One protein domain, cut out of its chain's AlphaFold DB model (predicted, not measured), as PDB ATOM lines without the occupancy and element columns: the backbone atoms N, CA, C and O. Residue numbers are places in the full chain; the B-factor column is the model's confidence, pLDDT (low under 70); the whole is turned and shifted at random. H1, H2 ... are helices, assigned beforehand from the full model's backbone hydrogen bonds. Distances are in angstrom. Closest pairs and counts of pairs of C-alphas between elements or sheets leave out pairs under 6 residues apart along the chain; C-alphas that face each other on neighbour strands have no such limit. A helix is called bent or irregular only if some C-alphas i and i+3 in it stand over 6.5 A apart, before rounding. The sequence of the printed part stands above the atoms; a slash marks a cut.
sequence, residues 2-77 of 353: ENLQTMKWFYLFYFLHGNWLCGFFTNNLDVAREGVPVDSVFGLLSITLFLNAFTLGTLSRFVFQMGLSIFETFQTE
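What this domain is: This is residues 2 to 77 of the 353 residues of the protein "Nucleoporin NDC1" of Amphibalanus amphitrite (UniProt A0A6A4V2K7). A helix bent into an L, H1, meets one long helix, H3, and residues 62 to 77, of which 62 to 76 belong to H3, stick out far beyond the small body. The first arm of the L, H1a, packs on H3 near the arm's beginning, and the second arm, H1b, turns away; a long link and the short helix H2 lead from H1b back to the beginning of H3. The printed part has 76 residues with three named helices in the order H1, H2, H3 and no named strand; the class is all helix. The whole is loose, with a radius of gyration of the C-alphas of 16.2 A, and elongated, spanning 51 by 28 by 20 A.

How they stand to each other: H1, residues 2 to 29, was assigned as one helix by its hydrogen bonds but is bent: C-alphas 16 and 19 are 7.9 A apart. Its arms, H1a, residues 2 to 16, and H1b, residues 19 to 29, are about perpendicular at 86 degrees. H1a touches H3, residues 47 to 76, with residues 3 to 7 alone, and H3 touches H1a with residues 54 to 58 alone; the closest C-alphas, of Asn 3 and Thr 58, are 6.9 A apart. H1a and H3 run opposite ways at a steep tilt of 55 degrees. H1b and H3 are apart. H2, residues 41 to 44, is only just apart from H1a, at 8.1 A, and meets H3 only through their link. In H1a, H1b and H3 every O i to N i+4 pair is within hydrogen-bond range; H2 is too short for such a pair.

Where its parts are: H1a begins at C-alpha 2 (118.155, 182.547, 184.188) and is 21.7 A long; H1b is 15.2 A long. H3 runs 42.0 A, from C-alpha 47 (104.837, 177.513, 197.389) to C-alpha 76 (129.083, 206.410, 178.965).

The domain as a whole: The C-alphas of Ser 40 and Glu 77, the two farthest apart, are 51.5 A apart. The printed part has no cut. The link from H1 to H2 is long, with 11 residues; that from H2 to H3 is tight. The pLDDT is under 70 at residue 30 and residues 32 to 45.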
ATOM      1  N   GLU A   2     117.011 182.581 183.258       73.50
ATOM      2  CA  GLU A   2     118.155 182.547 184.188       73.50
ATOM      3  C   GLU A   2     117.770 182.549 185.676       73.50
ATOM      4  O   GLU A   2     118.300 181.744 186.429       73.50
ATOM      5  N   ASN A   3     116.788 183.353 186.105       74.81
ATOM      6  CA  ASN A   3     116.361 183.382 187.517       74.81
ATOM      7  C   ASN A   3     115.848 182.021 188.015       74.81
ATOM      8  O   ASN A   3     116.059 181.661 189.168       74.81
ATOM      9  N   LEU A   4     115.223 181.228 187.136       76.00
ATOM     10  CA  LEU A   4     114.764 179.881 187.474       76.00
ATOM     11  C   LEU A   4     115.942 178.905 187.619       76.00
ATOM     12  O   LEU A   4     115.889 177.993 188.438       76.00
ATOM     13  N   GLN A   5     117.021 179.103 186.857       79.06
ATOM     14  CA  GLN A   5     118.253 178.328 187.011       79.06
ATOM     15  C   GLN A   5     118.980 178.701 188.308       79.06
ATOM     16  O   GLN A   5     119.405 177.807 189.035       79.06
ATOM     17  N   THR A   6     119.056 179.990 188.650       79.69
ATOM     18  CA  THR A   6     119.631 180.459 189.923       79.69
ATOM     19  C   THR A   6     118.865 179.908 191.126       79.69
ATOM     20  O   THR A   6     119.484 179.506 192.106       79.69
ATOM     21  N   MET A   7     117.536 179.796 191.030       78.75
ATOM     22  CA  MET A   7     116.719 179.185 192.084       78.75
ATOM     23  C   MET A   7     117.068 177.713 192.318       78.75
ATOM     24  O   MET A   7     117.165 177.298 193.466       78.75
ATOM     25  N   LYS A   8     117.347 176.927 191.268       81.88
ATOM     26  CA  LYS A   8     117.785 175.525 191.434       81.88
ATOM     27  C   LYS A   8     119.054 175.422 192.283       81.88
ATOM     28  O   LYS A   8     119.122 174.598 193.190       81.88
ATOM     29  N   TRP A   9     120.034 176.282 192.008       82.75
ATOM     30  CA  TRP A   9     121.285 176.336 192.766       82.75
ATOM     31  C   TRP A   9     121.085 176.853 194.188       82.75
ATOM     32  O   TRP A   9     121.689 176.318 195.113       82.75
ATOM     33  N   PHE A  10     120.201 177.833 194.375       81.62
ATOM     34  CA  PHE A  10     119.816 178.322 195.696       81.62
ATOM     35  C   PHE A  10     119.199 177.209 196.553       81.62
ATOM     36  O   PHE A  10     119.643 177.001 197.678       81.62
ATOM     37  N   TYR A  11     118.247 176.442 196.012       79.50
ATOM     38  CA  TYR A  11     117.634 175.318 196.725       79.50
ATOM     39  C   TYR A  11     118.638 174.208 197.049       79.50
ATOM     40  O   TYR A  11     118.617 173.684 198.160       79.50
ATOM     41  N   LEU A  12     119.545 173.883 196.122       81.81
ATOM     42  CA  LEU A  12     120.606 172.900 196.359       81.81
ATOM     43  C   LEU A  12     121.557 173.354 197.479       81.81
ATOM     44  O   LEU A  12     121.883 172.581 198.378       81.81
ATOM     45  N   PHE A  13     121.983 174.617 197.440       81.56
ATOM     46  CA  PHE A  13     122.868 175.196 198.444       81.56
ATOM     47  C   PHE A  13     122.194 175.283 199.818       81.56
ATOM     48  O   PHE A  13     122.787 174.886 200.822       81.56
ATOM     49  N   TYR A  14     120.941 175.739 199.861       78.56
ATOM     50  CA  TYR A  14     120.160 175.827 201.090       78.56
ATOM     51  C   TYR A  14     119.871 174.443 201.683       78.56
ATOM     52  O   TYR A  14     119.932 174.277 202.895       78.56
ATOM     53  N   PHE A  15     119.628 173.420 200.864       77.81
ATOM     54  CA  PHE A  15     119.452 172.055 201.364       77.81
ATOM     55  C   PHE A  15     120.707 171.526 202.083       77.81
ATOM     56  O   PHE A  15     120.595 170.862 203.107       77.81
ATOM     57  N   LEU A  16     121.903 171.851 201.578       80.38
ATOM     58  CA  LEU A  16     123.175 171.393 202.151       80.38
ATOM     59  C   LEU A  16     123.632 172.224 203.364       80.38
ATOM     60  O   LEU A  16     124.163 171.669 204.321       80.38
ATOM     61  N   HIS A  17     123.451 173.548 203.320       77.38
ATOM     62  CA  HIS A  17     124.053 174.487 204.282       77.38
ATOM     63  C   HIS A  17     123.038 175.376 205.017       77.38
ATOM     64  O   HIS A  17     123.422 176.167 205.879       77.38
ATOM     65  N   GLY A  18     121.746 175.270 204.705       73.62
ATOM     66  CA  GLY A  18     120.701 176.164 205.209       73.62
ATOM     67  C   GLY A  18     120.513 176.086 206.716       73.62
ATOM     68  O   GLY A  18     120.413 177.124 207.356       73.62
ATOM     69  N   ASN A  19     120.559 174.889 207.311       72.38
ATOM     70  CA  ASN A  19     120.421 174.735 208.764       72.38
ATOM     71  C   ASN A  19     121.591 175.384 209.530       72.38
ATOM     72  O   ASN A  19     121.392 176.055 210.540       72.38
ATOM     73  N   TRP A  20     122.813 175.247 209.002       79.75
ATOM     74  CA  TRP A  20     123.998 175.897 209.564       79.75
ATOM     75  C   TRP A  20     123.916 177.426 209.445       79.75
ATOM     76  O   TRP A  20     124.144 178.127 210.429       79.75
ATOM     77  N   LEU A  21     123.521 177.945 208.275       73.69
ATOM     78  CA  LEU A  21     123.334 179.383 208.056       73.69
ATOM     79  C   LEU A  21     122.229 179.957 208.945       73.69
ATOM     80  O   LEU A  21     122.440 180.971 209.602       73.69
ATOM     81  N   CYS A  22     121.065 179.308 209.003       72.38
ATOM     82  CA  CYS A  22     119.959 179.744 209.848       72.38
ATOM     83  C   CYS A  22     120.372 179.783 211.322       72.38
ATOM     84  O   CYS A  22     120.139 180.802 211.962       72.38
ATOM     85  N   GLY A  23     121.049 178.746 211.828       73.88
ATOM     86  CA  GLY A  23     121.562 178.721 213.202       73.88
ATOM     87  C   GLY A  23     122.607 179.805 213.481       73.88
ATOM     88  O   GLY A  23     122.604 180.414 214.550       73.88
ATOM     89  N   PHE A  24     123.475 180.099 212.509       79.44
ATOM     90  CA  PHE A  24     124.420 181.209 212.608       79.44
ATOM     91  C   PHE A  24     123.695 182.555 212.730       79.44
ATOM     92  O   PHE A  24     124.014 183.333 213.627       79.44
ATOM     93  N   PHE A  25     122.706 182.833 211.877       76.25
ATOM     94  CA  PHE A  25     121.977 184.103 211.908       76.25
ATOM     95  C   PHE A  25     121.086 184.249 213.146       76.25
ATOM     96  O   PHE A  25     121.066 185.329 213.730       76.25
ATOM     97  N   THR A  26     120.407 183.193 213.597       75.19
ATOM     98  CA  THR A  26     119.595 183.258 214.825       75.19
ATOM     99  C   THR A  26     120.463 183.478 216.060       75.19
ATOM    100  O   THR A  26     120.096 184.271 216.918       75.19
ATOM    101  N   ASN A  27     121.641 182.847 216.130       79.12
ATOM    102  CA  ASN A  27     122.537 183.006 217.279       79.12
ATOM    103  C   ASN A  27     123.294 184.340 217.286       79.12
ATOM    104  O   ASN A  27     123.642 184.818 218.360       79.12
ATOM    105  N   ASN A  28     123.598 184.917 216.118       79.75
ATOM    106  CA  ASN A  28     124.416 186.134 216.034       79.75
ATOM    107  C   ASN A  28     123.606 187.421 215.816       79.75
ATOM    108  O   ASN A  28     124.114 188.490 216.141       79.75
ATOM    109  N   LEU A  29     122.390 187.352 215.260       75.75
ATOM    110  CA  LEU A  29     121.547 188.529 214.995       75.75
ATOM    111  C   LEU A  29     120.238 188.571 215.801       75.75
ATOM    112  O   LEU A  29     119.460 189.498 215.598       75.75
ATOM    113  N   ASP A  30     119.992 187.606 216.695       69.88
ATOM    114  CA  ASP A  30     118.797 187.541 217.562       69.88
ATOM    115  C   ASP A  30     117.467 187.704 216.792       69.88
ATOM    116  O   ASP A  30     116.488 188.290 217.252       69.88
ATOM    117  N   VAL A  31     117.441 187.209 215.549       72.06
ATOM    118  CA  VAL A  31     116.252 187.246 214.693       72.06
ATOM    119  C   VAL A  31     115.359 186.068 215.065       72.06
ATOM    120  O   VAL A  31     115.716 184.910 214.831       72.06
ATOM    121  N   ALA A  32     114.183 186.356 215.625       62.75
ATOM    122  CA  ALA A  32     113.183 185.340 215.931       62.75
ATOM    123  C   ALA A  32     112.712 184.630 214.648       62.75
ATOM    124  O   ALA A  32     112.354 185.260 213.649       62.75
ATOM    125  N   ARG A  33     112.712 183.292 214.667       65.12
ATOM    126  CA  ARG A  33     112.280 182.460 213.536       65.12
ATOM    127  C   ARG A  33     110.751 182.372 213.525       65.12
ATOM    128  O   ARG A  33     110.177 181.447 214.089       65.12
ATOM    129  N   GLU A  34     110.089 183.330 212.885       59.16
ATOM    130  CA  GLU A  34     108.639 183.290 212.660       59.16
ATOM    131  C   GLU A  34     108.327 182.563 211.340       59.16
ATOM    132  O   GLU A  34     108.534 183.103 210.254       59.16
ATOM    133  N   GLY A  35     107.857 181.310 211.402       61.31
ATOM    134  CA  GLY A  35     107.372 180.596 210.213       61.31
ATOM    135  C   GLY A  35     107.486 179.069 210.241       61.31
ATOM    136  O   GLY A  35     107.923 178.467 211.218       61.31
ATOM    137  N   VAL A  36     107.067 178.443 209.132       59.69
ATOM    138  CA  VAL A  36     107.092 176.986 208.897       59.69
ATOM    139  C   VAL A  36     108.512 176.436 209.115       59.69
ATOM    140  O   VAL A  36     109.458 177.020 208.578       59.69
ATOM    141  N   PRO A  37     108.695 175.320 209.851       63.62
ATOM    142  CA  PRO A  37     110.012 174.728 210.061       63.62
ATOM    143  C   PRO A  37     110.631 174.343 208.716       63.62
ATOM    144  O   PRO A  37     110.165 173.445 208.013       63.62
ATOM    145  N   VAL A  38     111.702 175.045 208.358       63.34
ATOM    146  CA  VAL A  38     112.416 174.893 207.079       63.34
ATOM    147  C   VAL A  38     113.374 173.690 207.092       63.34
ATOM    148  O   VAL A  38     114.136 173.478 206.157       63.34
ATOM    149  N   ASP A  39     113.312 172.888 208.157       65.62
ATOM    150  CA  ASP A  39     114.209 171.762 208.431       65.62
ATOM    151  C   ASP A  39     113.719 170.459 207.761       65.62
ATOM    152  O   ASP A  39     114.399 169.438 207.778       65.62
ATOM    153  N   SER A  40     112.533 170.490 207.141       68.31
ATOM    154  CA  SER A  40     111.952 169.381 206.377       68.31
ATOM    155  C   SER A  40     111.935 169.677 204.877       68.31
ATOM    156  O   SER A  40     111.593 170.782 204.458       68.31
ATOM    157  N   VAL A  41     112.191 168.656 204.049       67.00
ATOM    158  CA  VAL A  41     112.145 168.740 202.569       67.00
ATOM    159  C   VAL A  41     110.805 169.301 202.071       67.00
ATOM    160  O   VAL A  41     110.763 170.067 201.112       67.00
ATOM    161  N   PHE A  42     109.710 168.974 202.762       64.88
ATOM    162  CA  PHE A  42     108.371 169.473 202.447       64.88
ATOM    163  C   PHE A  42     108.167 170.950 202.832       64.88
ATOM    164  O   PHE A  42     107.484 171.681 202.121       64.88
ATOM    165  N   GLY A  43     108.810 171.415 203.909       69.19
ATOM    166  CA  GLY A  43     108.819 172.830 204.296       69.19
ATOM    167  C   GLY A  43     109.616 173.687 203.310       69.19
ATOM    168  O   GLY A  43     109.216 174.808 202.994       69.19
ATOM    169  N   LEU A  44     110.689 173.122 202.748       69.12
ATOM    170  CA  LEU A  44     111.497 173.759 201.708       69.12
ATOM    171  C   LEU A  44     110.736 173.939 200.385       69.12
ATOM    172  O   LEU A  44     110.955 174.918 199.672       69.12
ATOM    173  N   LEU A  45     109.817 173.019 200.075       69.62
ATOM    174  CA  LEU A  45     108.980 173.056 198.873       69.62
ATOM    175  C   LEU A  45     107.706 173.909 199.037       69.62
ATOM    176  O   LEU A  45     106.803 173.839 198.204       69.62
ATOM    177  N   SER A  46     107.604 174.711 200.102       78.31
ATOM    178  CA  SER A  46     106.463 175.602 200.301       78.31
ATOM    179  C   SER A  46     106.333 176.597 199.144       78.31
ATOM    180  O   SER A  46     107.255 177.361 198.850       78.31
ATOM    181  N   ILE A  47     105.155 176.619 198.512       78.06
ATOM    182  CA  ILE A  47     104.837 177.513 197.389       78.06
ATOM    183  C   ILE A  47     104.987 178.979 197.813       78.06
ATOM    184  O   ILE A  47     105.501 179.790 197.047       78.06
ATOM    185  N   THR A  48     104.608 179.317 199.046       79.75
ATOM    186  CA  THR A  48     104.725 180.679 199.582       79.75
ATOM    187  C   THR A  48     106.186 181.103 199.724       79.75
ATOM    188  O   THR A  48     106.542 182.217 199.344       79.75
ATOM    189  N   LEU A  49     107.058 180.210 200.206       77.56
ATOM    190  CA  LEU A  49     108.492 180.487 200.331       77.56
ATOM    191  C   LEU A  49     109.161 180.584 198.957       77.56
ATOM    192  O   LEU A  49     109.971 181.482 198.742       77.56
ATOM    193  N   PHE A  50     108.775 179.720 198.013       82.81
ATOM    194  CA  PHE A  50     109.221 179.805 196.623       82.81
ATOM    195  C   PHE A  50     108.824 181.130 195.977       82.81
ATOM    196  O   PHE A  50     109.673 181.797 195.393       82.81
ATOM    197  N   LEU A  51     107.563 181.548 196.107       83.50
ATOM    198  CA  LEU A  51     107.089 182.814 195.551       83.50
ATOM    199  C   LEU A  51     107.782 184.011 196.206       83.50
ATOM    200  O   LEU A  51     108.203 184.915 195.489       83.50
ATOM    201  N   ASN A  52     107.984 184.006 197.525       82.75
ATOM    202  CA  ASN A  52     108.715 185.069 198.223       82.75
ATOM    203  C   ASN A  52     110.191 185.128 197.800       82.75
ATOM    204  O   ASN A  52     110.700 186.201 197.487       82.75
ATOM    205  N   ALA A  53     110.881 183.987 197.718       82.88
ATOM    206  CA  ALA A  53     112.274 183.935 197.270       82.88
ATOM    207  C   ALA A  53     112.413 184.328 195.792       82.88
ATOM    208  O   ALA A  53     113.325 185.066 195.418       82.88
ATOM    209  N   PHE A  54     111.486 183.879 194.945       86.19
ATOM    210  CA  PHE A  54     111.458 184.215 193.528       86.19
ATOM    211  C   PHE A  54     111.177 185.703 193.301       86.19
ATOM    212  O   PHE A  54     111.895 186.350 192.537       86.19
ATOM    213  N   THR A  55     110.180 186.272 193.980       85.62
ATOM    214  CA  THR A  55     109.852 187.704 193.886       85.62
ATOM    215  C   THR A  55     110.976 188.573 194.444       85.62
ATOM    216  O   THR A  55     111.401 189.509 193.772       85.62
ATOM    217  N   LEU A  56     111.556 188.224 195.595       88.19
ATOM    218  CA  LEU A  56     112.689 188.959 196.162       88.19
ATOM    219  C   LEU A  56     113.942 188.859 195.280       88.19
ATOM    220  O   LEU A  56     114.613 189.860 195.042       88.19
ATOM    221  N   GLY A  57     114.247 187.671 194.751       88.06
ATOM    222  CA  GLY A  57     115.395 187.456 193.869       88.06
ATOM    223  C   GLY A  57     115.255 188.174 192.526       88.06
ATOM    224  O   GLY A  57     116.212 188.774 192.039       88.06
ATOM    225  N   THR A  58     114.057 188.161 191.937       88.38
ATOM    226  CA  THR A  58     113.769 188.906 190.699       88.38
ATOM    227  C   THR A  58     113.829 190.414 190.924       88.38
ATOM    228  O   THR A  58     114.469 191.101 190.128       88.38
ATOM    229  N   LEU A  59     113.252 190.920 192.018       91.81
ATOM    230  CA  LEU A  59     113.303 192.336 192.385       91.81
ATOM    231  C   LEU A  59     114.737 192.797 192.659       91.81
ATOM    232  O   LEU A  59     115.173 193.802 192.107       91.81
ATOM    233  N   SER A  60     115.493 192.047 193.460       90.38
ATOM    234  CA  SER A  60     116.893 192.354 193.759       90.38
ATOM    235  C   SER A  60     117.721 192.412 192.477       90.38
ATOM    236  O   SER A  60     118.414 193.398 192.228       90.38
ATOM    237  N   ARG A  61     117.582 191.408 191.603       87.69
ATOM    238  CA  ARG A  61     118.272 191.401 190.313       87.69
ATOM    239  C   ARG A  61     117.871 192.588 189.443       87.69
ATOM    240  O   ARG A  61     118.745 193.177 188.820       87.69
ATOM    241  N   PHE A  62     116.589 192.937 189.400       92.56
ATOM    242  CA  PHE A  62     116.112 194.106 188.669       92.56
ATOM    243  C   PHE A  62     116.753 195.394 189.197       92.56
ATOM    244  O   PHE A  62     117.307 196.147 188.406       92.56
ATOM    245  N   VAL A  63     116.764 195.611 190.516       94.12
ATOM    246  CA  VAL A  63     117.381 196.795 191.136       94.12
ATOM    247  C   VAL A  63     118.878 196.863 190.832       94.12
ATOM    248  O   VAL A  63     119.365 197.918 190.433       94.12
ATOM    249  N   PHE A  64     119.605 195.749 190.949       92.81
ATOM    250  CA  PHE A  64     121.033 195.712 190.623       92.81
ATOM    251  C   PHE A  64     121.303 195.969 189.140       92.81
ATOM    252  O   PHE A  64     122.180 196.758 188.810       92.81
ATOM    253  N   GLN A  65     120.543 195.342 188.241       91.25
ATOM    254  CA  GLN A  65     120.694 195.545 186.797       91.25
ATOM    255  C   GLN A  65     120.325 196.969 186.383       91.25
ATOM    256  O   GLN A  65     121.022 197.571 185.572       91.25
ATOM    257  N   MET A  66     119.274 197.534 186.976       91.94
ATOM    258  CA  MET A  66     118.896 198.928 186.777       91.94
ATOM    259  C   MET A  66     119.998 199.862 187.285       91.94
ATOM    260  O   MET A  66     120.390 200.773 186.566       91.94
ATOM    261  N   GLY A  67     120.559 199.601 188.469       92.56
ATOM    262  CA  GLY A  67     121.687 200.358 189.011       92.56
ATOM    263  C   GLY A  67     122.921 200.308 188.110       92.56
ATOM    264  O   GLY A  67     123.507 201.348 187.827       92.56
ATOM    265  N   LEU A  68     123.273 199.126 187.595       89.12
ATOM    266  CA  LEU A  68     124.373 198.962 186.642       89.12
ATOM    267  C   LEU A  68     124.091 199.663 185.311       89.12
ATOM    268  O   LEU A  68     124.980 200.322 184.794       89.12
ATOM    269  N   SER A  69     122.863 199.585 184.794       85.25
ATOM    270  CA  SER A  69     122.481 200.240 183.536       85.25
ATOM    271  C   SER A  69     122.510 201.762 183.664       85.25
ATOM    272  O   SER A  69     122.994 202.452 182.774       85.25
ATOM    273  N   ILE A  70     122.019 202.298 184.785       89.25
ATOM    274  CA  ILE A  70     122.074 203.731 185.093       89.25
ATOM    275  C   ILE A  70     123.532 204.172 185.237       89.25
ATOM    276  O   ILE A  70     123.931 205.170 184.648       89.25
ATOM    277  N   PHE A  71     124.342 203.411 185.974       85.81
ATOM    278  CA  PHE A  71     125.766 203.687 186.133       85.81
ATOM    279  C   PHE A  71     126.514 203.647 184.799       85.81
ATOM    280  O   PHE A  71     127.287 204.554 184.512       85.81
ATOM    281  N   GLU A  72     126.257 202.640 183.967       84.00
ATOM    282  CA  GLU A  72     126.813 202.536 182.621       84.00
ATOM    283  C   GLU A  72     126.367 203.719 181.766       84.00
ATOM    284  O   GLU A  72     127.202 204.335 181.121       84.00
ATOM    285  N   THR A  73     125.096 204.120 181.825       83.94
ATOM    286  CA  THR A  73     124.583 205.294 181.100       83.94
ATOM    287  C   THR A  73     125.287 206.579 181.542       83.94
ATOM    288  O   THR A  73     125.749 207.334 180.697       83.94
ATOM    289  N   PHE A  74     125.448 206.806 182.849       80.25
ATOM    290  CA  PHE A  74     126.150 207.987 183.368       80.25
ATOM    291  C   PHE A  74     127.658 207.961 183.089       80.25
ATOM    292  O   PHE A  74     128.248 209.003 182.837       80.25
ATOM    293  N   GLN A  75     128.304 206.791 183.117       73.25
ATOM    294  CA  GLN A  75     129.722 206.675 182.760       73.25
ATOM    295  C   GLN A  75     129.974 206.755 181.250       73.25
ATOM    296  O   GLN A  75     131.064 207.148 180.837       73.25
ATOM    297  N   THR A  76     129.002 206.352 180.432       72.75
ATOM    298  CA  THR A  76     129.083 206.410 178.965       72.75
ATOM    299  C   THR A  76     128.546 207.715 178.392       72.75
ATOM    300  O   THR A  76     128.690 207.940 177.187       72.75
ATOM    301  N   GLU A  77     127.973 208.588 179.225       74.88
ATOM    302  CA  GLU A  77     127.583 209.927 178.810       74.88
ATOM    303  C   GLU A  77     128.811 210.648 178.242       74.88
ATOM    304  O   GLU A  77     129.862 210.764 178.878       74.88
TER     305      GLU A  77